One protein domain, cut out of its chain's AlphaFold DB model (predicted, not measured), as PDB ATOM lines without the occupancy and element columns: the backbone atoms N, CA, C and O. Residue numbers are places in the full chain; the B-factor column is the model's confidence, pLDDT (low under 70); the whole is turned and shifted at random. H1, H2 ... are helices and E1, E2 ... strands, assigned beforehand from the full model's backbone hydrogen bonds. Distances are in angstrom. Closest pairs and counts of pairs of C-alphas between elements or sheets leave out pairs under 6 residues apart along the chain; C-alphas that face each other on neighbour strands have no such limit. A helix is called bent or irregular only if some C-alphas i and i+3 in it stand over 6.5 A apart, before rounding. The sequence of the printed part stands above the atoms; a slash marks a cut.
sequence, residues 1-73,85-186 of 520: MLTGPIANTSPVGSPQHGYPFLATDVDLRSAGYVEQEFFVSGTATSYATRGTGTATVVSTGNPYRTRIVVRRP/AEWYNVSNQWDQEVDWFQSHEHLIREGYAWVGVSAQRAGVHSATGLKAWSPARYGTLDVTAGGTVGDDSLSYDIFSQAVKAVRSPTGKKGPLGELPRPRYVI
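This is residues 1 to 73 and 85 to 186 of the 520 residues of an uncharacterized protein of Microbispora tritici (UniProt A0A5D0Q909). What shape do these atoms make? A long, bent hairpin of E1 and E2, joined near one end by the short E4 and E3, makes a twisted sheet, with H5 over one face and H1 over the other, three layers in all. The short H2, H3 and H4 follow one another off the sheet, and long stretches with no named element surround these parts. What is it made of? The printed part has 175 residues with five named helices and five named strands, in the order E1 E2 E3 H1 E4 H2 H3 H4 H5 E5; the class is mixed, with under half of the residues in named elements. The sheet, E1 E2 E4 E3, is mixed, and the whole is compact, with a radius of gyration of the C-alphas of 16.0 A and spans of 47 by 39 by 32 A.

How does the sheet begin? Residues 2 to 3 pair antiparallel with residues 39 to 40 of E1, residues 33 to 48, which bends by 78 degrees at residue 43. E1 forms a hairpin with E2, residues 56 to 73, which bends by 104 degrees at residue 59; N 38 and O 68 are 2.9 A apart, within hydrogen-bond range. What follows the cut? E3, residues 85 to 87, H1, residues 98 to 109, and E4, residues 113 to 117, form a strand-helix-strand unit, two parallel neighbour strands with a helix between, whose crossover is right-handed. E4 is antiparallel to E2, with N 71 and O 114 2.9 A apart, and parallel to E3, with N 86 and O 115 2.8 A apart. H1 is on the sheet at a height of 9.5 A, over E2 and E4, its closest C-alphas to E4 being those of Leu 107 and Ala 113, 7.4 A apart. Where do the later elements lie? H2, residues 121 to 125, and H3, residues 130 to 133, touch only at the corner, with the C-alphas of Val 124 and Leu 130 closest at 4.8 A; H3 and H4, residues 135 to 138, only just touch, with 3 pairs of C-alphas within 8 A, and only at the corner, Lys 131 and Tyr 138 having the closest C-alphas at 5.0 A. H5, residues 155 to 167, is on the sheet, and its closest C-alphas to E1 are those of Asp 157 and Ala 44, 5.5 A apart. E5, residues 184 to 186, pairs with no named strand; its closest C-alphas to E3 are those of Ile 186 and Ala 85, 6.0 A apart. How regular are the helix backbones? In H2 and H5 every O i to N i+4 pair is within hydrogen-bond range, in H1 6 of 8; H3 and H4 are too short for such a pair. H1 is irregular, C-alphas 102 and 105 being 8.4 A apart.

Where do the first and last elements lie? E1 begins with C-alpha 33 at (17.947, 44.372, 36.576), and E5 ends with C-alpha 186 at (13.749, 54.023, 20.394). How long are the longer elements? From first to last C-alpha E1 measures 38.5 A, E2 38.3 A, H5 18.3 A, H1 18.0 A and E4 13.2 A.

How far does it reach? The two C-alphas farthest apart are those of Ser 30 and Val 58, 47.2 A. Where is it cut or linked at length? Residues 74 to 84 are not printed, and C-alphas 73 and 85 are 15.1 A apart across the cut; the links H4 to H5 and H5 to E5 are long, with 16 residues each. Where is confidence low? The mean pLDDT of the printed part is 96.1, and residues 170 to 172 are under 70.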
ATOM      1  N   MET A   1      15.587  33.505  13.843       87.50
ATOM      2  CA  MET A   1      15.665  32.574  14.984       87.50
ATOM      3  C   MET A   1      16.407  33.259  16.117       87.50
ATOM      4  O   MET A   1      17.371  33.966  15.853       87.50
ATOM      5  N   LEU A   2      15.941  33.073  17.348       92.56
ATOM      6  CA  LEU A   2      16.595  33.565  18.559       92.56
ATOM      7  C   LEU A   2      17.142  32.363  19.337       92.56
ATOM      8  O   LEU A   2      16.463  31.343  19.447       92.56
ATOM      9  N   THR A   3      18.351  32.470  19.872       93.56
ATOM     10  CA  THR A   3      18.965  31.448  20.727       93.56
ATOM     11  C   THR A   3      19.523  32.111  21.973       93.56
ATOM     12  O   THR A   3      20.353  33.005  21.872       93.56
ATOM     13  N   GLY A   4      19.078  31.673  23.144       93.44
ATOM     14  CA  GLY A   4      19.556  32.178  24.423       93.44
ATOM     15  C   GLY A   4      18.492  32.089  25.522       93.44
ATOM     16  O   GLY A   4      17.413  31.545  25.277       93.44
ATOM     17  N   PRO A   5      18.784  32.616  26.721       95.50
ATOM     18  CA  PRO A   5      20.012  33.342  27.065       95.50
ATOM     19  C   PRO A   5      21.262  32.450  26.975       95.50
ATOM     20  O   PRO A   5      21.220  31.271  27.327       95.50
ATOM     21  N   ILE A   6      22.367  32.988  26.460       97.38
ATOM     22  CA  ILE A   6      23.642  32.273  26.338       97.38
ATOM     23  C   ILE A   6      24.351  32.309  27.691       97.38
ATOM     24  O   ILE A   6      24.835  33.357  28.118       97.38
ATOM     25  N   ALA A   7      24.416  31.157  28.362       97.25
ATOM     26  CA  ALA A   7      25.047  31.034  29.670       97.25
ATOM     27  C   ALA A   7      26.535  31.420  29.638       97.25
ATOM     28  O   ALA A   7      27.232  31.231  28.634       97.25
ATOM     29  N   ASN A   8      27.026  31.941  30.759       97.81
ATOM     30  CA  ASN A   8      28.454  32.145  30.946       97.81
ATOM     31  C   ASN A   8      29.133  30.792  31.176       97.81
ATOM     32  O   ASN A   8      28.656  29.980  31.968       97.81
ATOM     33  N   THR A   9      30.247  30.554  30.493       97.94
ATOM     34  CA  THR A   9      31.090  29.358  30.662       97.94
ATOM     35  C   THR A   9      32.333  29.636  31.504       97.94
ATOM     36  O   THR A   9      33.049  28.710  31.874       97.94
ATOM     37  N   SER A  10      32.576  30.904  31.843       97.31
ATOM     38  CA  SER A  10      33.590  31.350  32.797       97.31
ATOM     39  C   SER A  10      33.083  32.574  33.573       97.31
ATOM     40  O   SER A  10      32.181  33.265  33.087       97.31
ATOM     41  N   PRO A  11      33.665  32.900  34.738       97.56
ATOM     42  CA  PRO A  11      33.425  34.181  35.401       97.56
ATOM     43  C   PRO A  11      33.768  35.379  34.499       97.56
ATOM     44  O   PRO A  11      34.582  35.263  33.578       97.56
ATOM     45  N   VAL A  12      33.165  36.535  34.781       97.06
ATOM     46  CA  VAL A  12      33.526  37.809  34.139       97.06
ATOM     47  C   VAL A  12      34.968  38.174  34.505       97.06
ATOM     48  O   VAL A  12      35.372  38.018  35.655       97.06
ATOM     49  N   GLY A  13      35.755  38.622  33.524       96.31
ATOM     50  CA  GLY A  13      37.191  38.902  33.662       96.31
ATOM     51  C   GLY A  13      38.106  37.680  33.520       96.31
ATOM     52  O   GLY A  13      39.325  37.818  33.577       96.31
ATOM     53  N   SER A  14      37.548  36.482  33.324       97.19
ATOM     54  CA  SER A  14      38.341  35.271  33.086       97.19
ATOM     55  C   SER A  14      39.011  35.320  31.703       97.19
ATOM     56  O   SER A  14      38.318  35.606  30.726       97.19
ATOM     57  N   PRO A  15      40.295  34.937  31.555       94.81
ATOM     58  CA  PRO A  15      41.004  34.978  30.266       94.81
ATOM     59  C   PRO A  15      40.437  34.016  29.204       94.81
ATOM     60  O   PRO A  15      40.809  34.081  28.038       94.81
ATOM     61  N   GLN A  16      39.534  33.107  29.589       95.62
ATOM     62  CA  GLN A  16      38.784  32.239  28.676       95.62
ATOM     63  C   GLN A  16      37.657  32.979  27.938       95.62
ATOM     64  O   GLN A  16      37.090  32.416  27.004       95.62
ATOM     65  N   HIS A  17      37.306  34.201  28.367       97.25
ATOM     66  CA  HIS A  17      36.294  35.052  27.730       97.25
ATOM     67  C   HIS A  17      34.950  34.334  27.495       97.25
ATOM     68  O   HIS A  17      34.301  34.465  26.453       97.25
ATOM     69  N   GLY A  18      34.524  33.535  28.475       98.06
ATOM     70  CA  GLY A  18      33.278  32.771  28.464       98.06
ATOM     71  C   GLY A  18      32.036  33.576  28.852       98.06
ATOM     72  O   GLY A  18      31.043  32.980  29.258       98.06
ATOM     73  N   TYR A  19      32.074  34.905  28.749       98.44
ATOM     74  CA  TYR A  19      31.026  35.851  29.151       98.44
ATOM     75  C   TYR A  19      30.788  36.898  28.037       98.44
ATOM     76  O   TYR A  19      31.573  36.948  27.083       98.44
ATOM     77  N   PRO A  20      29.712  37.711  28.093       98.19
ATOM     78  CA  PRO A  20      29.472  38.773  27.118       98.19
ATOM     79  C   PRO A  20      30.661  39.736  27.026       98.19
ATOM     80  O   PRO A  20      31.150  40.217  28.045       98.19
ATOM     81  N   PHE A  21      31.134  40.036  25.814       98.25
ATOM     82  CA  PHE A  21      32.156  41.072  25.630       98.25
ATOM     83  C   PHE A  21      31.604  42.418  26.114       98.25
ATOM     84  O   PHE A  21      30.489  42.764  25.711       98.25
ATOM     85  N   LEU A  22      32.365  43.125  26.958       96.88
ATOM     86  CA  LEU A  22      31.937  44.299  27.728       96.88
ATOM     87  C   LEU A  22      30.731  44.036  28.649       96.88
ATOM     88  O   LEU A  22      29.904  44.913  28.854       96.88
ATOM     89  N   ALA A  23      30.638  42.845  29.260       97.62
ATOM     90  CA  ALA A  23      29.685  42.601  30.351       97.62
ATOM     91  C   ALA A  23      29.773  43.714  31.408       97.62
ATOM     92  O   ALA A  23      30.886  44.059  31.830       97.62
ATOM     93  N   THR A  24      28.629  44.266  31.815       97.00
ATOM     94  CA  THR A  24      28.603  45.466  32.662       97.00
ATOM     95  C   THR A  24      29.209  45.216  34.044       97.00
ATOM     96  O   THR A  24      29.119  44.116  34.590       97.00
ATOM     97  N   ASP A  25      29.840  46.240  34.611       95.94
ATOM     98  CA  ASP A  25      30.290  46.291  36.005       95.94
ATOM     99  C   ASP A  25      29.269  46.965  36.941       95.94
ATOM    100  O   ASP A  25      29.444  46.946  38.161       95.94
ATOM    101  N   VAL A  26      28.173  47.496  36.389       96.31
ATOM    102  CA  VAL A  26      27.023  47.978  37.154       96.31
ATOM    103  C   VAL A  26      26.413  46.808  37.925       96.31
ATOM    104  O   VAL A  26      26.130  45.750  37.357       96.31
ATOM    105  N   ASP A  27      26.138  47.001  39.218       95.75
ATOM    106  CA  ASP A  27      25.424  46.016  40.036       95.75
ATOM    107  C   ASP A  27      23.929  45.981  39.673       95.75
ATOM    108  O   ASP A  27      23.053  46.477  40.388       95.75
ATOM    109  N   LEU A  28      23.637  45.373  38.521       97.62
ATOM    110  CA  LEU A  28      22.281  45.239  38.003       97.62
ATOM    111  C   LEU A  28      21.379  44.488  38.979       97.62
ATOM    112  O   LEU A  28      20.205  44.824  39.092       97.62
ATOM    113  N   ARG A  29      21.902  43.503  39.719       96.69
ATOM    114  CA  ARG A  29      21.087  42.716  40.650       96.69
ATOM    115  C   ARG A  29      20.541  43.594  41.770       96.69
ATOM    116  O   ARG A  29      19.348  43.507  42.059       96.69
ATOM    117  N   SER A  30      21.385  44.432  42.371       95.62
ATOM    118  CA  SER A  30      20.952  45.389  43.397       95.62
ATOM    119  C   SER A  30      20.002  46.450  42.838       95.62
ATOM    120  O   SER A  30      19.125  46.921  43.556       95.62
ATOM    121  N   ALA A  31      20.110  46.765  41.544       95.75
ATOM    122  CA  ALA A  31      19.183  47.646  40.836       95.75
ATOM    123  C   ALA A  31      17.887  46.957  40.349       95.75
ATOM    124  O   ALA A  31      17.048  47.602  39.725       95.75
ATOM    125  N   GLY A  32      17.698  45.654  40.596       97.81
ATOM    126  CA  GLY A  32      16.523  44.910  40.124       97.81
ATOM    127  C   GLY A  32      16.526  44.610  38.618       97.81
ATOM    128  O   GLY A  32      15.470  44.369  38.033       97.81
ATOM    129  N   TYR A  33      17.700  44.617  37.993       98.56
ATOM    130  CA  TYR A  33      17.947  44.372  36.576       98.56
ATOM    131  C   TYR A  33      18.710  43.062  36.336       98.56
ATOM    132  O   TYR A  33      19.333  42.483  37.228       98.56
ATOM    133  N   VAL A  34      18.680  42.597  35.089       98.12
ATOM    134  CA  VAL A  34      19.485  41.469  34.601       98.12
ATOM    135  C   VAL A  34      20.146  41.813  33.271       98.12
ATOM    136  O   VAL A  34      19.541  42.500  32.450       98.12
ATOM    137  N   GLU A  35      21.353  41.288  33.045       98.56
ATOM    138  CA  GLU A  35      22.027  41.266  31.740       98.56
ATOM    139  C   GLU A  35      21.954  39.853  31.154       98.56
ATOM    140  O   GLU A  35      22.242  38.865  31.835       98.56
ATOM    141  N   GLN A  36      21.542  39.737  29.893       98.12
ATOM    142  CA  GLN A  36      21.469  38.468  29.171       98.12
ATOM    143  C   GLN A  36      21.903  38.655  27.716       98.12
ATOM    144  O   GLN A  36      21.509  39.614  27.061       98.12
ATOM    145  N   GLU A  37      22.675  37.709  27.186       98.44
ATOM    146  CA  GLU A  37      23.080  37.695  25.778       98.44
ATOM    147  C   GLU A  37      22.262  36.675  24.984       98.44
ATOM    148  O   GLU A  37      21.965  35.581  25.470       98.44
ATOM    149  N   PHE A  38      21.928  37.016  23.741       98.06
ATOM    150  CA  PHE A  38      21.226  36.138  22.811       98.06
ATOM    151  C   PHE A  38      21.888  36.184  21.440       98.06
ATOM    152  O   PHE A  38      22.366  37.228  21.005       98.06
ATOM    153  N   PHE A  39      21.843  35.071  20.715       98.06
ATOM    154  CA  PHE A  39      22.163  35.042  19.295       98.06
ATOM    155  C   PHE A  39      20.902  35.196  18.450       98.06
ATOM    156  O   PHE A  39      19.879  34.561  18.712       98.06
ATOM    157  N   VAL A  40      21.000  36.017  17.408       97.25
ATOM    158  CA  VAL A  40      19.950  36.250  16.416       97.25
ATOM    159  C   VAL A  40      20.467  35.764  15.071       97.25
ATOM    160  O   VAL A  40      21.546  36.163  14.643       97.25
ATOM    161  N   SER A  41      19.718  34.896  14.398       97.12
ATOM    162  CA  SER A  41      20.048  34.436  13.047       97.12
ATOM    163  C   SER A  41      18.859  34.524  12.105       97.12
ATOM    164  O   SER A  41      17.700  34.459  12.522       97.12
ATOM    165  N   GLY A  42      19.136  34.638  10.817       97.06
ATOM    166  CA  GLY A  42      18.116  34.737   9.784       97.06
ATOM    167  C   GLY A  42      18.749  34.930   8.418       97.06
ATOM    168  O   GLY A  42      19.926  34.629   8.223       97.06
ATOM    169  N   THR A  43      17.964  35.453   7.487       98.31
ATOM    170  CA  THR A  43      18.449  35.908   6.188       98.31
ATOM    171  C   THR A  43      18.180  37.401   6.057       98.31
ATOM    172  O   THR A  43      17.060  37.851   6.282       98.31
ATOM    173  N   ALA A  44      19.214  38.179   5.758       98.25
ATOM    174  CA  ALA A  44      19.178  39.627   5.663       98.25
ATOM    175  C   ALA A  44      19.062  40.093   4.208       98.25
ATOM    176  O   ALA A  44      19.592  39.485   3.270       98.25
ATOM    177  N   THR A  45      18.384  41.216   4.033       98.06
ATOM    178  CA  THR A  45      18.392  42.011   2.809       98.06
ATOM    179  C   THR A  45      19.588  42.959   2.820       98.06
ATOM    180  O   THR A  45      19.836  43.643   3.810       98.06
ATOM    181  N   SER A  46      20.332  43.004   1.716       97.12
ATOM    182  CA  SER A  46      21.348  44.028   1.476       97.12
ATOM    183  C   SER A  46      20.693  45.237   0.816       97.12
ATOM    184  O   SER A  46      19.948  45.096  -0.159       97.12
ATOM    185  N   TYR A  47      20.982  46.423   1.346       95.75
ATOM    186  CA  TYR A  47      20.445  47.685   0.851       95.75
ATOM    187  C   TYR A  47      21.548  48.599   0.325       95.75
ATOM    188  O   TYR A  47      22.572  48.793   0.983       95.75
ATOM    189  N   ALA A  48      21.284  49.245  -0.810       94.06
ATOM    190  CA  ALA A  48      22.050  50.396  -1.267       94.06
ATOM    191  C   ALA A  48      21.350  51.685  -0.813       94.06
ATOM    192  O   ALA A  48      20.181  51.924  -1.119       94.06
ATOM    193  N   THR A  49      22.077  52.527  -0.080       91.81
ATOM    194  CA  THR A  49      21.599  53.826   0.413       91.81
ATOM    195  C   THR A  49      22.226  54.954  -0.402       91.81
ATOM    196  O   THR A  49      23.445  54.968  -0.578       91.81
ATOM    197  N   ARG A  50      21.432  55.927  -0.868       88.12
ATOM    198  CA  ARG A  50      21.935  57.098  -1.608       88.12
ATOM    199  C   ARG A  50      21.355  58.390  -1.039       88.12
ATOM    200  O   ARG A  50      20.192  58.712  -1.276       88.12
ATOM    201  N   GLY A  51      22.191  59.150  -0.332       88.38
ATOM    202  CA  GLY A  51      21.765  60.374   0.343       88.38
ATOM    203  C   GLY A  51      20.612  60.095   1.307       88.38
ATOM    204  O   GLY A  51      20.658  59.137   2.074       88.38
ATOM    205  N   THR A  52      19.562  60.907   1.233       93.38
ATOM    206  CA  THR A  52      18.349  60.748   2.044       93.38
ATOM    207  C   THR A  52      17.284  59.857   1.396       93.38
ATOM    208  O   THR A  52      16.237  59.653   1.995       93.38
ATOM    209  N   GLY A  53      17.498  59.328   0.187       93.88
ATOM    210  CA  GLY A  53      16.483  58.543  -0.524       93.88
ATOM    211  C   GLY A  53      16.185  57.186   0.124       93.88
ATOM    212  O   GLY A  53      17.052  56.589   0.762       93.88
ATOM    213  N   THR A  54      14.967  56.676  -0.092       96.06
ATOM    214  CA  THR A  54      14.603  55.293   0.260       96.06
ATOM    215  C   THR A  54      15.577  54.312  -0.402       96.06
ATOM    216  O   THR A  54      15.920  54.469  -1.575       96.06
ATOM    217  N   ALA A  55      16.034  53.314   0.353       96.75
ATOM    218  CA  ALA A  55      17.011  52.343  -0.118       96.75
ATOM    219  C   ALA A  55      16.469  51.478  -1.263       96.75
ATOM    220  O   ALA A  55      15.278  51.166  -1.324       96.75
ATOM    221  N   THR A  56      17.375  51.014  -2.124       96.56
ATOM    222  CA  THR A  56      17.088  49.955  -3.096       96.56
ATOM    223  C   THR A  56      17.619  48.618  -2.587       96.56
ATOM    224  O   THR A  56      18.671  48.545  -1.949       96.56
ATOM    225  N   VAL A  57      16.875  47.548  -2.857       97.00
ATOM    226  CA  VAL A  57      17.302  46.181  -2.539       97.00
ATOM    227  C   VAL A  57      18.393  45.765  -3.522       97.00
ATOM    228  O   VAL A  57      18.188  45.836  -4.731       97.00
ATOM    229  N   VAL A  58      19.537  45.324  -3.000       96.44
ATOM    230  CA  VAL A  58      20.655  44.786  -3.795       96.44
ATOM    231  C   VAL A  58      20.553  43.268  -3.885       96.44
ATOM    232  O   VAL A  58      20.608  42.697  -4.970       96.44
ATOM    233  N   SER A  59      20.370  42.606  -2.745       97.25
ATOM    234  CA  SER A  59      20.188  41.157  -2.658       97.25
ATOM    235  C   SER A  59      19.332  40.790  -1.448       97.25
ATOM    236  O   SER A  59      19.231  41.551  -0.484       97.25
ATOM    237  N   THR A  60      18.713  39.613  -1.483       97.69
ATOM    238  CA  THR A  60      17.923  39.054  -0.375       97.69
ATOM    239  C   THR A  60      18.414  37.647  -0.054       97.69
ATOM    240  O   THR A  60      19.181  37.065  -0.819       97.69
ATOM    241  N   GLY A  61      17.984  37.085   1.077       97.88
ATOM    242  CA  GLY A  61      18.320  35.699   1.414       97.88
ATOM    243  C   GLY A  61      19.727  35.503   1.992       97.88
ATOM    244  O   GLY A  61      20.141  34.363   2.166       97.88
ATOM    245  N   ASN A  62      20.450  36.577   2.321       98.56
ATOM    246  CA  ASN A  62      21.835  36.510   2.789       98.56
ATOM    247  C   ASN A  62      21.888  35.991   4.237       98.56
ATOM    248  O   ASN A  62      21.431  36.704   5.134       98.56
ATOM    249  N   PRO A  63      22.397  34.781   4.521       98.50
ATOM    250  CA  PRO A  63      22.396  34.255   5.880       98.50
ATOM    251  C   PRO A  63      23.239  35.127   6.812       98.50
ATOM    252  O   PRO A  63      24.312  35.600   6.442       98.50
ATOM    253  N   TYR A  64      22.770  35.310   8.041       98.75
ATOM    254  CA  TYR A  64      23.560  35.931   9.096       98.75
ATOM    255  C   TYR A  64      23.309  35.261  10.444       98.75
ATOM    256  O   TYR A  64      22.259  34.657  10.700       98.75
ATOM    257  N   ARG A  65      24.280  35.426  11.336       98.75
ATOM    258  CA  ARG A  65      24.179  35.148  12.761       98.75
ATOM    259  C   ARG A  65      24.925  36.233  13.521       98.75
ATOM    260  O   ARG A  65      26.118  36.422  13.326       98.75
ATOM    261  N   THR A  66      24.229  36.922  14.405       98.75
ATOM    262  CA  THR A  66      24.794  37.967  15.256       98.75
ATOM    263  C   THR A  66      24.389  37.772  16.718       98.75
ATOM    264  O   THR A  66      23.742  36.773  17.051       98.75
ATOM    265  N   ARG A  67      24.765  38.704  17.594       98.31
ATOM    266  CA  ARG A  67      24.329  38.775  18.984       98.31
ATOM    267  C   ARG A  67      23.560  40.059  19.295       98.31
ATOM    268  O   ARG A  67      23.725  41.079  18.625       98.31
ATOM    269  N   ILE A  68      22.760  39.980  20.351       98.81
ATOM    270  CA  ILE A  68      22.254  41.122  21.108       98.81
ATOM    271  C   ILE A  68      22.572  40.923  22.590       98.81
ATOM    272  O   ILE A  68      22.531  39.790  23.083       98.81
ATOM    273  N   VAL A  69      22.849  42.013  23.299       98.81
ATOM    274  CA  VAL A  69      22.928  42.039  24.767       98.81
ATOM    275  C   VAL A  69      21.728  42.815  25.281       98.81
ATOM    276  O   VAL A  69      21.423  43.890  24.777       98.81
ATOM    277  N   VAL A  70      21.023  42.255  26.257       98.75
ATOM    278  CA  VAL A  70      19.796  42.817  26.820       98.75
ATOM    279  C   VAL A  70      20.028  43.113  28.288       98.75
ATOM    280  O   VAL A  70      20.335  42.199  29.054       98.75
ATOM    281  N   ARG A  71      19.820  44.366  28.685       98.81
ATOM    282  CA  ARG A  71      19.777  44.796  30.084       98.81
ATOM    283  C   ARG A  71      18.377  45.283  30.391       98.81
ATOM    284  O   ARG A  71      17.876  46.175  29.718       98.81
ATOM    285  N   ARG A  72      17.696  44.666  31.350       98.50
ATOM    286  CA  ARG A  72      16.269  44.939  31.582       98.50
ATOM    287  C   ARG A  72      15.860  44.746  33.038       98.50
ATOM    288  O   ARG A  72      16.530  43.975  33.731       98.50
ATOM    289  N   PRO A  73      14.717  45.314  33.461       98.62
ATOM    290  CA  PRO A  73      14.098  44.954  34.726       98.62
ATOM    291  C   PRO A  73      13.877  43.442  34.852       98.62
ATOM    292  O   PRO A  73      13.520  42.747  33.889       98.62
ATOM    293  N   ALA A  85      17.131  50.590  21.776       98.88
ATOM    294  CA  ALA A  85      17.881  49.720  20.874       98.88
ATOM    295  C   ALA A  85      19.147  50.439  20.394       98.88
ATOM    296  O   ALA A  85      19.097  51.259  19.476       98.88
ATOM    297  N   GLU A  86      20.280  50.144  21.016       98.88
ATOM    298  CA  GLU A  86      21.552  50.766  20.676       98.88
ATOM    299  C   GLU A  86      22.245  50.022  19.532       98.88
ATOM    300  O   GLU A  86      22.546  48.826  19.608       98.88
ATOM    301  N   TRP A  87      22.521  50.752  18.455       98.75
ATOM    302  CA  TRP A  87      23.418  50.298  17.409       98.75
ATOM    303  C   TRP A  87      24.858  50.486  17.888       98.75
ATOM    304  O   TRP A  87      25.356  51.617  17.944       98.75
ATOM    305  N   TYR A  88      25.547  49.380  18.185       98.69
ATOM    306  CA  TYR A  88      26.908  49.441  18.710       98.69
ATOM    307  C   TYR A  88      27.856  50.205  17.797       98.69
ATOM    308  O   TYR A  88      27.925  49.980  16.587       98.69
ATOM    309  N   ASN A  89      28.623  51.102  18.404       98.31
ATOM    310  CA  ASN A  89      29.695  51.779  17.706       98.31
ATOM    311  C   ASN A  89      30.860  50.804  17.488       98.31
ATOM    312  O   ASN A  89      31.194  50.034  18.382       98.31
ATOM    313  N   VAL A  90      31.475  50.835  16.303       98.19
ATOM    314  CA  VAL A  90      32.592  49.941  15.944       98.19
ATOM    315  C   VAL A  90      33.836  50.688  15.458       98.19
ATOM    316  O   VAL A  90      34.685  50.111  14.781       98.19
ATOM    317  N   SER A  91      33.968  51.979  15.782       95.75
ATOM    318  CA  SER A  91      35.099  52.818  15.355       95.75
ATOM    319  C   SER A  91      36.446  52.280  15.845       95.75
ATOM    320  O   SER A  91      37.441  52.367  15.126       95.75
ATOM    321  N   ASN A  92      36.469  51.644  17.019       94.50
ATOM    322  CA  ASN A  92      37.656  50.975  17.547       94.50
ATOM    323  C   ASN A  92      37.895  49.564  16.977       94.50
ATOM    324  O   ASN A  92      38.841  48.907  17.384       94.50
ATOM    325  N   GLN A  93      37.101  49.104  16.003       96.31
ATOM    326  CA  GLN A  93      37.129  47.737  15.457       96.31
ATOM    327  C   GLN A  93      36.561  46.655  16.394       96.31
ATOM    328  O   GLN A  93      36.768  45.473  16.159       96.31
ATOM    329  N   TRP A  94      35.804  47.025  17.423       97.19
ATOM    330  CA  TRP A  94      35.004  46.117  18.255       97.19
ATOM    331  C   TRP A  94      33.722  46.830  18.695       97.19
ATOM    332  O   TRP A  94      33.635  48.048  18.563       97.19
ATOM    333  N   ASP A  95      32.738  46.091  19.204       97.94
ATOM    334  CA  ASP A  95      31.472  46.663  19.681       97.94
ATOM    335  C   ASP A  95      31.665  47.590  20.891       97.94
ATOM    336  O   ASP A  95      32.308  47.212  21.868       97.94
ATOM    337  N   GLN A  96      31.048  48.769  20.866       97.19
ATOM    338  CA  GLN A  96      31.011  49.708  21.985       97.19
ATOM    339  C   GLN A  96      29.586  50.200  22.251       97.19
ATOM    340  O   GLN A  96      28.864  50.587  21.330       97.19
ATOM    341  N   GLU A  97      29.230  50.220  23.532       96.94
ATOM    342  CA  GLU A  97      27.920  50.591  24.077       96.94
ATOM    343  C   GLU A  97      27.928  52.006  24.671       96.94
ATOM    344  O   GLU A  97      27.741  52.223  25.865       96.94
ATOM    345  N   VAL A  98      28.244  52.985  23.825       98.00
ATOM    346  CA  VAL A  98      28.479  54.370  24.247       98.00
ATOM    347  C   VAL A  98      27.258  54.985  24.928       98.00
ATOM    348  O   VAL A  98      27.413  55.639  25.958       98.00
ATOM    349  N   ASP A  99      26.058  54.769  24.397       98.50
ATOM    350  CA  ASP A  99      24.856  55.390  24.958       98.50
ATOM    351  C   ASP A  99      24.439  54.720  26.275       98.50
ATOM    352  O   ASP A  99      23.935  55.400  27.173       98.50
ATOM    353  N   TRP A 100      24.736  53.426  26.453       98.50
ATOM    354  CA  TRP A 100      24.678  52.788  27.769       98.50
ATOM    355  C   TRP A 100      25.640  53.448  28.762       98.50
ATOM    356  O   TRP A 100      25.206  53.851  29.839       98.50
ATOM    357  N   PHE A 101      26.923  53.608  28.416       97.88
ATOM    358  CA  PHE A 101      27.890  54.245  29.320       97.88
ATOM    359  C   PHE A 101      27.464  55.661  29.715       97.88
ATOM    360  O   PHE A 101      27.608  56.042  30.872       97.88
ATOM    361  N   GLN A 102      26.854  56.409  28.796       97.69
ATOM    362  CA  GLN A 102      26.356  57.746  29.099       97.69
ATOM    363  C   GLN A 102      25.082  57.758  29.951       97.69
ATOM    364  O   GLN A 102      24.918  58.650  30.772       97.69
ATOM    365  N   SER A 103      24.161  56.809  29.776       97.88
ATOM    366  CA  SER A 103      22.785  56.989  30.276       97.88
ATOM    367  C   SER A 103      22.279  55.885  31.206       97.88
ATOM    368  O   SER A 103      21.126  55.943  31.635       97.88
ATOM    369  N   HIS A 104      23.080  54.864  31.527       97.88
ATOM    370  CA  HIS A 104      22.590  53.676  32.234       97.88
ATOM    371  C   HIS A 104      21.896  53.977  33.569       97.88
ATOM    372  O   HIS A 104      20.883  53.347  33.865       97.88
ATOM    373  N   GLU A 105      22.368  54.948  34.358       96.88
ATOM    374  CA  GLU A 105      21.743  55.299  35.638       96.88
ATOM    375  C   GLU A 105      20.307  55.796  35.446       96.88
ATOM    376  O   GLU A 105      19.406  55.422  36.201       96.88
ATOM    377  N   HIS A 106      20.082  56.604  34.411       97.88
ATOM    378  CA  HIS A 106      18.758  57.086  34.038       97.88
ATOM    379  C   HIS A 106      17.904  55.963  33.442       97.88
ATOM    380  O   HIS A 106      16.773  55.762  33.879       97.88
ATOM    381  N   LEU A 107      18.455  55.168  32.517       98.56
ATOM    382  CA  LEU A 107      17.723  54.061  31.894       98.56
ATOM    383  C   LEU A 107      17.237  53.032  32.925       98.56
ATOM    384  O   LEU A 107      16.106  52.555  32.837       98.56
ATOM    385  N   ILE A 108      18.078  52.715  33.913       98.31
ATOM    386  CA  ILE A 108      17.740  51.819  35.022       98.31
ATOM    387  C   ILE A 108      16.675  52.449  35.920       98.31
ATOM    388  O   ILE A 108      15.679  51.803  36.246       98.31
ATOM    389  N   ARG A 109      16.869  53.712  36.316       96.75
ATOM    390  CA  ARG A 109      15.953  54.419  37.220       96.75
ATOM    391  C   ARG A 109      14.541  54.530  36.651       96.75
ATOM    392  O   ARG A 109      13.582  54.329  37.389       96.75
ATOM    393  N   GLU A 110      14.428  54.834  35.364       97.62
ATOM    394  CA  GLU A 110      13.145  55.038  34.691       97.62
ATOM    395  C   GLU A 110      12.532  53.736  34.153       97.62
ATOM    396  O   GLU A 110      11.470  53.771  33.535       97.62
ATOM    397  N   GLY A 111      13.168  52.577  34.365       98.38
ATOM    398  CA  GLY A 111      12.577  51.283  34.022       98.38
ATOM    399  C   GLY A 111      12.691  50.886  32.548       98.38
ATOM    400  O   GLY A 111      11.912  50.050  32.082       98.38
ATOM    401  N   TYR A 112      13.626  51.464  31.790       98.81
ATOM    402  CA  TYR A 112      13.861  51.087  30.394       98.81
ATOM    403  C   TYR A 112      14.477  49.690  30.295       98.81
ATOM    404  O   TYR A 112      15.300  49.287  31.119       98.81
ATOM    405  N   ALA A 113      14.147  48.968  29.225       98.81
ATOM    406  CA  ALA A 113      14.996  47.883  28.751       98.81
ATOM    407  C   ALA A 113      15.981  48.440  27.716       98.81
ATOM    408  O   ALA A 113      15.601  49.202  26.834       98.81
ATOM    409  N   TRP A 114      17.240  48.040  27.788       98.88
ATOM    410  CA  TRP A 114      18.271  48.386  26.821       98.88
ATOM    411  C   TRP A 114      18.696  47.140  26.042       98.88
ATOM    412  O   TRP A 114      18.810  46.046  26.606       98.88
ATOM    413  N   VAL A 115      18.899  47.294  24.735       98.88
ATOM    414  CA  VAL A 115      19.319  46.229  23.824       98.88
ATOM    415  C   VAL A 115      20.436  46.734  22.923       98.88
ATOM    416  O   VAL A 115      20.182  47.494  21.992       98.88
ATOM    417  N   GLY A 116      21.657  46.265  23.158       98.81
ATOM    418  CA  GLY A 116      22.797  46.500  22.279       98.81
ATOM    419  C   GLY A 116      22.833  45.504  21.121       98.81
ATOM    420  O   GLY A 116      22.640  44.301  21.327       98.81
ATOM    421  N   VAL A 117      23.065  45.991  19.898       98.88
ATOM    422  CA  VAL A 117      23.009  45.185  18.668       98.88
ATOM    423  C   VAL A 117      24.342  45.204  17.921       98.88
ATOM    424  O   VAL A 117      24.759  46.232  17.385       98.88
ATOM    425  N   SER A 118      24.963  44.030  17.778       98.75
ATOM    426  CA  SER A 118      26.158  43.829  16.947       98.75
ATOM    427  C   SER A 118      25.769  43.751  15.463       98.75
ATOM    428  O   SER A 118      25.597  42.673  14.898       98.75
ATOM    429  N   ALA A 119      25.558  44.884  14.798       98.12
ATOM    430  CA  ALA A 119      25.054  44.883  13.418       98.12
ATOM    431  C   ALA A 119      26.156  44.862  12.340       98.12
ATOM    432  O   ALA A 119      25.871  44.542  11.185       98.12
ATOM    433  N   GLN A 120      27.395  45.223  12.686       98.25
ATOM    434  CA  GLN A 120      28.446  45.548  11.716       98.25
ATOM    435  C   GLN A 120      29.618  44.573  11.709       98.25
ATOM    436  O   GLN A 120      29.958  43.939  12.710       98.25
ATOM    437  N   ARG A 121      30.294  44.507  10.559       97.94
ATOM    438  CA  ARG A 121      31.440  43.628  10.332       97.94
ATOM    439  C   ARG A 121      32.614  43.945  11.235       97.94
ATOM    440  O   ARG A 121      33.215  43.007  11.741       97.94
ATOM    441  N   ALA A 122      32.939  45.219  11.444       97.94
ATOM    442  CA  ALA A 122      34.097  45.590  12.256       97.94
ATOM    443  C   ALA A 122      33.963  45.077  13.701       97.94
ATOM    444  O   ALA A 122      34.906  44.493  14.217       97.94
ATOM    445  N   GLY A 123      32.770  45.170  14.299       98.06
ATOM    446  CA  GLY A 123      32.502  44.649  15.644       98.06
ATOM    447  C   GLY A 123      32.655  43.129  15.765       98.06
ATOM    448  O   GLY A 123      33.144  42.623  16.773       98.06
ATOM    449  N   VAL A 124      32.284  42.385  14.717       98.62
ATOM    450  CA  VAL A 124      32.228  40.912  14.739       98.62
ATOM    451  C   VAL A 124      33.509  40.255  14.212       98.62
ATOM    452  O   VAL A 124      33.999  39.298  14.811       98.62
ATOM    453  N   HIS A 125      34.033  40.732  13.083       98.44
ATOM    454  CA  HIS A 125      34.995  40.022  12.228       98.44
ATOM    455  C   HIS A 125      36.397  40.633  12.178       98.44
ATOM    456  O   HIS A 125      37.267  40.054  11.530       98.44
ATOM    457  N   SER A 126      36.636  41.793  12.794       97.69
ATOM    458  CA  SER A 126      37.983  42.376  12.806       97.69
ATOM    459  C   SER A 126      38.965  41.516  13.624       97.69
ATOM    460  O   SER A 126      38.568  40.610  14.361       97.69
ATOM    461  N   ALA A 127      40.258  41.846  13.550       96.81
ATOM    462  CA  ALA A 127      41.299  41.201  14.354       96.81
ATOM    463  C   ALA A 127      41.122  41.389  15.877       96.81
ATOM    464  O   ALA A 127      41.722  40.651  16.652       96.81
ATOM    465  N   THR A 128      40.308  42.357  16.300       95.06
ATOM    466  CA  THR A 128      39.974  42.648  17.703       95.06
ATOM    467  C   THR A 128      38.477  42.509  17.992       95.06
ATOM    468  O   THR A 128      38.034  42.770  19.107       95.06
ATOM    469  N   GLY A 129      37.690  42.081  17.000       97.25
ATOM    470  CA  GLY A 129      36.250  41.898  17.103       97.25
ATOM    471  C   GLY A 129      35.877  40.628  17.863       97.25
ATOM    472  O   GLY A 129      36.729  39.819  18.243       97.25
ATOM    473  N   LEU A 130      34.576  40.413  18.050       98.62
ATOM    474  CA  LEU A 130      34.034  39.331  18.881       98.62
ATOM    475  C   LEU A 130      34.624  37.956  18.558       98.62
ATOM    476  O   LEU A 130      34.999  37.211  19.465       98.62
ATOM    477  N   LYS A 131      34.737  37.609  17.270       98.50
ATOM    478  CA  LYS A 131      35.254  36.299  16.852       98.50
ATOM    479  C   LYS A 131      36.704  36.082  17.266       98.50
ATOM    480  O   LYS A 131      37.052  34.958  17.613       98.50
ATOM    481  N   ALA A 132      37.523  37.131  17.223       97.94
ATOM    482  CA  ALA A 132      38.910  37.075  17.663       97.94
ATOM    483  C   ALA A 132      39.011  37.072  19.196       97.94
ATOM    484  O   ALA A 132      39.807  36.320  19.752       97.94
ATOM    485  N   TRP A 133      38.169  37.857  19.877       98.31
ATOM    486  CA  TRP A 133      38.183  37.981  21.335       98.31
ATOM    487  C   TRP A 133      37.768  36.693  22.062       98.31
ATOM    488  O   TRP A 133      38.426  36.287  23.017       98.31
ATOM    489  N   SER A 134      36.703  36.021  21.607       98.44
ATOM    490  CA  SER A 134      36.267  34.731  22.165       98.44
ATOM    491  C   SER A 134      35.827  33.769  21.056       98.44
ATOM    492  O   SER A 134      34.630  33.639  20.774       98.44
ATOM    493  N   PRO A 135      36.774  33.053  20.417       98.06
ATOM    494  CA  PRO A 135      36.469  32.142  19.313       98.06
ATOM    495  C   PRO A 135      35.481  31.036  19.696       98.06
ATOM    496  O   PRO A 135      34.594  30.697  18.913       98.06
ATOM    497  N   ALA A 136      35.584  30.502  20.916       96.94
ATOM    498  CA  ALA A 136      34.688  29.454  21.401       96.94
ATOM    499  C   ALA A 136      33.238  29.946  21.556       96.94
ATOM    500  O   ALA A 136      32.301  29.204  21.260       96.94
ATOM    501  N   ARG A 137      33.041  31.200  21.989       98.06
ATOM    502  CA  ARG A 137      31.708  31.785  22.200       98.06
ATOM    503  C   ARG A 137      31.115  32.351  20.909       98.06
ATOM    504  O   ARG A 137      29.937  32.134  20.627       98.06
ATOM    505  N   TYR A 138      31.924  33.055  20.119       98.69
ATOM    506  CA  TYR A 138      31.465  33.866  18.988       98.69
ATOM    507  C   TYR A 138      31.897  33.353  17.615       98.69
ATOM    508  O   TYR A 138      31.491  33.933  16.613       98.69
ATOM    509  N   GLY A 139      32.659  32.261  17.508       98.19
ATOM    510  CA  GLY A 139      33.199  31.777  16.227       98.19
ATOM    511  C   GLY A 139      32.146  31.486  15.148       98.19
ATOM    512  O   GLY A 139      32.430  31.590  13.957       98.19
ATOM    513  N   THR A 140      30.910  31.199  15.561       98.19
ATOM    514  CA  THR A 140      29.755  30.966  14.677       98.19
ATOM    515  C   THR A 140      29.019  32.243  14.265       98.19
ATOM    516  O   THR A 140      28.074  32.163  13.482       98.19
ATOM    517  N   LEU A 141      29.393  33.415  14.787       98.81
ATOM    518  CA  LEU A 141      28.854  34.685  14.312       98.81
ATOM    519  C   LEU A 141      29.330  34.958  12.884       98.81
ATOM    520  O   LEU A 141      30.485  34.709  12.516       98.81
ATOM    521  N   ASP A 142      28.419  35.486  12.082       98.62
ATOM    522  CA  ASP A 142      28.684  35.947  10.738       98.62
ATOM    523  C   ASP A 142      27.648  36.981  10.284       98.62
ATOM    524  O   ASP A 142      26.465  36.681  10.156       98.62
ATOM    525  N   VAL A 143      28.108  38.196   9.999       98.50
ATOM    526  CA  VAL A 143      27.316  39.279   9.393       98.50
ATOM    527  C   VAL A 143      27.719  39.573   7.934       98.50
ATOM    528  O   VAL A 143      27.496  40.674   7.445       98.50
ATOM    529  N   THR A 144      28.347  38.610   7.243       98.12
ATOM    530  CA  THR A 144      28.893  38.764   5.871       98.12
ATOM    531  C   THR A 144      28.322  37.785   4.848       98.12
ATOM    532  O   THR A 144      28.756  37.792   3.697       98.12
ATOM    533  N   ALA A 145      27.380  36.928   5.252       97.88
ATOM    534  CA  ALA A 145      26.832  35.866   4.411       97.88
ATOM    535  C   ALA A 145      27.915  34.958   3.811       97.88
ATOM    536  O   ALA A 145      28.051  34.819   2.594       97.88
ATOM    537  N   GLY A 146      28.731  34.368   4.682       96.56
ATOM    538  CA  GLY A 146      29.838  33.496   4.302       96.56
ATOM    539  C   GLY A 146      30.962  34.230   3.571       96.56
ATOM    540  O   GLY A 146      31.638  33.627   2.744       96.56
ATOM    541  N   GLY A 147      31.143  35.529   3.827       96.44
ATOM    542  CA  GLY A 147      32.152  36.363   3.169       96.44
ATOM    543  C   GLY A 147      31.762  36.881   1.783       96.44
ATOM    544  O   GLY A 147      32.571  37.556   1.151       96.44
ATOM    545  N   THR A 148      30.544  36.606   1.304       96.31
ATOM    546  CA  THR A 148      30.079  37.075  -0.014       96.31
ATOM    547  C   THR A 148      29.715  38.561  -0.023       96.31
ATOM    548  O   THR A 148      29.822  39.209  -1.064       96.31
ATOM    549  N   VAL A 149      29.347  39.128   1.132       96.19
ATOM    550  CA  VAL A 149      29.117  40.567   1.300       96.19
ATOM    551  C   VAL A 149      30.307  41.200   2.017       96.19
ATOM    552  O   VAL A 149      30.526  41.015   3.216       96.19
ATOM    553  N   GLY A 150      31.097  41.954   1.247       94.38
ATOM    554  CA  GLY A 150      32.347  42.583   1.682       94.38
ATOM    555  C   GLY A 150      32.197  43.961   2.334       94.38
ATOM    556  O   GLY A 150      33.208  44.588   2.646       94.38
ATOM    557  N   ASP A 151      30.971  44.435   2.550       95.00
ATOM    558  CA  ASP A 151      30.643  45.711   3.191       95.00
ATOM    559  C   ASP A 151      29.567  45.529   4.280       95.00
ATOM    560  O   ASP A 151      29.146  44.417   4.585       95.00
ATOM    561  N   ASP A 152      29.135  46.620   4.910       96.38
ATOM    562  CA  ASP A 152      28.117  46.570   5.965       96.38
ATOM    563  C   ASP A 152      26.674  46.643   5.420       96.38
ATOM    564  O   ASP A 152      25.750  46.896   6.188       96.38
ATOM    565  N   SER A 153      26.413  46.476   4.122       96.69
ATOM    566  CA  SER A 153      25.063  46.656   3.542       96.69
ATOM    567  C   SER A 153      23.973  45.772   4.177       96.69
ATOM    568  O   SER A 153      22.809  46.172   4.200       96.69
ATOM    569  N   LEU A 154      24.344  44.625   4.763       98.19
ATOM    570  CA  LEU A 154      23.444  43.753   5.535       98.19
ATOM    571  C   LEU A 154      23.070  44.311   6.913       98.19
ATOM    572  O   LEU A 154      22.014  43.971   7.445       98.19
ATOM    573  N   SER A 155      23.910  45.170   7.498       98.38
ATOM    574  CA  SER A 155      23.753  45.652   8.879       98.38
ATOM    575  C   SER A 155      22.397  46.307   9.136       98.38
ATOM    576  O   SER A 155      21.839  46.163  10.219       98.38
ATOM    577  N   TYR A 156      21.824  46.975   8.131       98.50
ATOM    578  CA  TYR A 156      20.526  47.631   8.248       98.50
ATOM    579  C   TYR A 156      19.383  46.635   8.478       98.50
ATOM    580  O   TYR A 156      18.537  46.847   9.350       98.50
ATOM    581  N   ASP A 157      19.344  45.530   7.730       98.56
ATOM    582  CA  ASP A 157      18.309  44.518   7.946       98.56
ATOM    583  C   ASP A 157      18.618  43.651   9.169       98.56
ATOM    584  O   ASP A 157      17.707  43.295   9.909       98.56
ATOM    585  N   ILE A 158      19.897  43.386   9.461       98.75
ATOM    586  CA  ILE A 158      20.306  42.714  10.705       98.75
ATOM    587  C   ILE A 158      19.796  43.493  11.925       98.75
ATOM    588  O   ILE A 158      19.159  42.908  12.803       98.75
ATOM    589  N   PHE A 159      19.993  44.815  11.956       98.81
ATOM    590  CA  PHE A 159      19.460  45.679  13.009       98.81
ATOM    591  C   PHE A 159      17.924  45.654  13.044       98.81
ATOM    592  O   PHE A 159      17.328  45.462  14.103       98.81
ATOM    593  N   SER A 160      17.267  45.741  11.879       98.56
ATOM    594  CA  SER A 160      15.801  45.650  11.781       98.56
ATOM    595  C   SER A 160      15.259  44.343  12.357       98.56
ATOM    596  O   SER A 160      14.249  44.336  13.059       98.56
ATOM    597  N   GLN A 161      15.913  43.223  12.060       97.94
ATOM    598  CA  GLN A 161      15.511  41.903  12.528       97.94
ATOM    599  C   GLN A 161      15.798  41.707  14.018       97.94
ATOM    600  O   GLN A 161      14.974  41.100  14.702       97.94
ATOM    601  N   ALA A 162      16.892  42.266  14.542       98.00
ATOM    602  CA  ALA A 162      17.152  42.311  15.980       98.00
ATOM    603  C   ALA A 162      16.034  43.068  16.718       98.00
ATOM    604  O   ALA A 162      15.446  42.534  17.659       98.00
ATOM    605  N   VAL A 163      15.643  44.249  16.226       97.94
ATOM    606  CA  VAL A 163      14.514  45.011  16.782       97.94
ATOM    607  C   VAL A 163      13.199  44.228  16.671       97.94
ATOM    608  O   VAL A 163      12.456  44.128  17.649       97.94
ATOM    609  N   LYS A 164      12.909  43.602  15.521       95.81
ATOM    610  CA  LYS A 164      11.715  42.747  15.350       95.81
ATOM    611  C   LYS A 164      11.692  41.592  16.353       95.81
ATOM    612  O   LYS A 164      10.633  41.307  16.912       95.81
ATOM    613  N   ALA A 165      12.837  40.960  16.615       94.19
ATOM    614  CA  ALA A 165      12.953  39.867  17.579       94.19
ATOM    615  C   ALA A 165      12.660  40.317  19.020       94.19
ATOM    616  O   ALA A 165      12.115  39.536  19.801       94.19
ATOM    617  N   VAL A 166      12.968  41.574  19.358       94.44
ATOM    618  CA  VAL A 166      12.616  42.182  20.650       94.44
ATOM    619  C   VAL A 166      11.127  42.529  20.720       94.44
ATOM    620  O   VAL A 166      10.477  42.230  21.721       94.44
ATOM    621  N   ARG A 167      10.554  43.112  19.657       92.38
ATOM    622  CA  ARG A 167       9.135  43.514  19.628       92.38
ATOM    623  C   ARG A 167       8.160  42.347  19.612       92.38
ATOM    624  O   ARG A 167       7.067  42.480  20.152       92.38
ATOM    625  N   SER A 168       8.493  41.269  18.912       82.88
ATOM    626  CA  SER A 168       7.560  40.184  18.600       82.88
ATOM    627  C   SER A 168       8.298  38.840  18.584       82.88
ATOM    628  O   SER A 168       8.555  38.290  17.508       82.88
ATOM    629  N   PRO A 169       8.680  38.303  19.753       76.69
ATOM    630  CA  PRO A 169       9.417  37.047  19.822       76.69
ATOM    631  C   PRO A 169       8.566  35.874  19.318       76.69
ATOM    632  O   PRO A 169       7.403  35.727  19.682       76.69
ATOM    633  N   THR A 170       9.155  34.996  18.504       63.38
ATOM    634  CA  THR A 170       8.470  33.841  17.892       63.38
ATOM    635  C   THR A 170       8.490  32.571  18.764       63.38
ATOM    636  O   THR A 170       8.373  31.462  18.250       63.38
ATOM    637  N   GLY A 171       8.635  32.702  20.090       61.72
ATOM    638  CA  GLY A 171       8.745  31.583  21.040       61.72
ATOM    639  C   GLY A 171       8.182  31.903  22.431       61.72
ATOM    640  O   GLY A 171       7.756  33.027  22.680       61.72
ATOM    641  N   LYS A 172       8.179  30.914  23.345       55.84
ATOM    642  CA  LYS A 172       7.513  31.014  24.666       55.84
ATOM    643  C   LYS A 172       8.007  32.180  25.541       55.84
ATOM    644  O   LYS A 172       7.223  32.673  26.340       55.84
ATOM    645  N   LYS A 173       9.275  32.594  25.405       72.62
ATOM    646  CA  LYS A 173       9.864  33.772  26.067       72.62
ATOM    647  C   LYS A 173      10.835  34.450  25.100       72.62
ATOM    648  O   LYS A 173      11.684  33.779  24.514       72.62
ATOM    649  N   GLY A 174      10.665  35.752  24.887       88.25
ATOM    650  CA  GLY A 174      11.546  36.557  24.040       88.25
ATOM    651  C   GLY A 174      12.828  36.995  24.747       88.25
ATOM    652  O   GLY A 174      13.065  36.607  25.891       88.25
ATOM    653  N   PRO A 175      13.629  37.870  24.113       94.25
ATOM    654  CA  PRO A 175      14.837  38.415  24.735       94.25
ATOM    655  C   PRO A 175      14.525  39.264  25.983       94.25
ATOM    656  O   PRO A 175      15.377  39.436  26.849       94.25
ATOM    657  N   LEU A 176      13.278  39.733  26.121       95.50
ATOM    658  CA  LEU A 176      12.800  40.467  27.291       95.50
ATOM    659  C   LEU A 176      12.272  39.572  28.434       95.50
ATOM    660  O   LEU A 176      11.789  40.086  29.436       95.50
ATOM    661  N   GLY A 177      12.378  38.241  28.337       92.62
ATOM    662  CA  GLY A 177      11.931  37.331  29.400       92.62
ATOM    663  C   GLY A 177      10.421  37.414  29.665       92.62
ATOM    664  O   GLY A 177       9.636  37.242  28.737       92.62
ATOM    665  N   GLU A 178      10.037  37.662  30.927       91.62
ATOM    666  CA  GLU A 178       8.633  37.822  31.367       91.62
ATOM    667  C   GLU A 178       8.073  39.232  31.163       91.62
ATOM    668  O   GLU A 178       6.910  39.479  31.484       91.62
ATOM    669  N   LEU A 179       8.886  40.183  30.694       94.81
ATOM    670  CA  LEU A 179       8.392  41.537  30.486       94.81
ATOM    671  C   LEU A 179       7.294  41.536  29.414       94.81
ATOM    672  O   LEU A 179       7.379  40.780  28.437       94.81
ATOM    673  N   PRO A 180       6.266  42.391  29.558       93.31
ATOM    674  CA  PRO A 180       5.268  42.553  28.518       93.31
ATOM    675  C   PRO A 180       5.922  43.041  27.223       93.31
ATOM    676  O   PRO A 180       7.020  43.602  27.207       93.31
ATOM    677  N   ARG A 181       5.206  42.850  26.114       93.50
ATOM    678  CA  ARG A 181       5.618  43.369  24.810       93.50
ATOM    679  C   ARG A 181       5.918  44.874  24.916       93.50
ATOM    680  O   ARG A 181       5.077  45.595  25.458       93.50
ATOM    681  N   PRO A 182       7.055  45.362  24.383       96.44
ATOM    682  CA  PRO A 182       7.373  46.778  24.448       96.44
ATOM    683  C   PRO A 182       6.328  47.577  23.671       96.44
ATOM    684  O   PRO A 182       5.937  47.208  22.558       96.44
ATOM    685  N   ARG A 183       5.888  48.677  24.276       97.12
ATOM    686  CA  ARG A 183       5.009  49.665  23.655       97.12
ATOM    687  C   ARG A 183       5.785  50.509  22.652       97.12
ATOM    688  O   ARG A 183       5.262  50.777  21.575       97.12
ATOM    689  N   TYR A 184       7.027  50.853  22.996       98.62
ATOM    690  CA  TYR A 184       7.899  51.691  22.183       98.62
ATOM    691  C   TYR A 184       9.302  51.098  22.039       98.62
ATOM    692  O   TYR A 184       9.834  50.496  22.973       98.62
ATOM    693  N   VAL A 185       9.913  51.301  20.874       98.75
ATOM    694  CA  VAL A 185      11.337  51.069  20.625       98.75
ATOM    695  C   VAL A 185      11.960  52.340  20.064       98.75
ATOM    696  O   VAL A 185      11.578  52.803  18.985       98.75
ATOM    697  N   ILE A 186      12.943  52.868  20.785       98.94
ATOM    698  CA  ILE A 186      13.749  54.023  20.394       98.94
ATOM    699  C   ILE A 186      15.118  53.492  19.974       98.94
ATOM    700  O   ILE A 186      15.797  52.860  20.781       98.94
TER     701      ILE A 186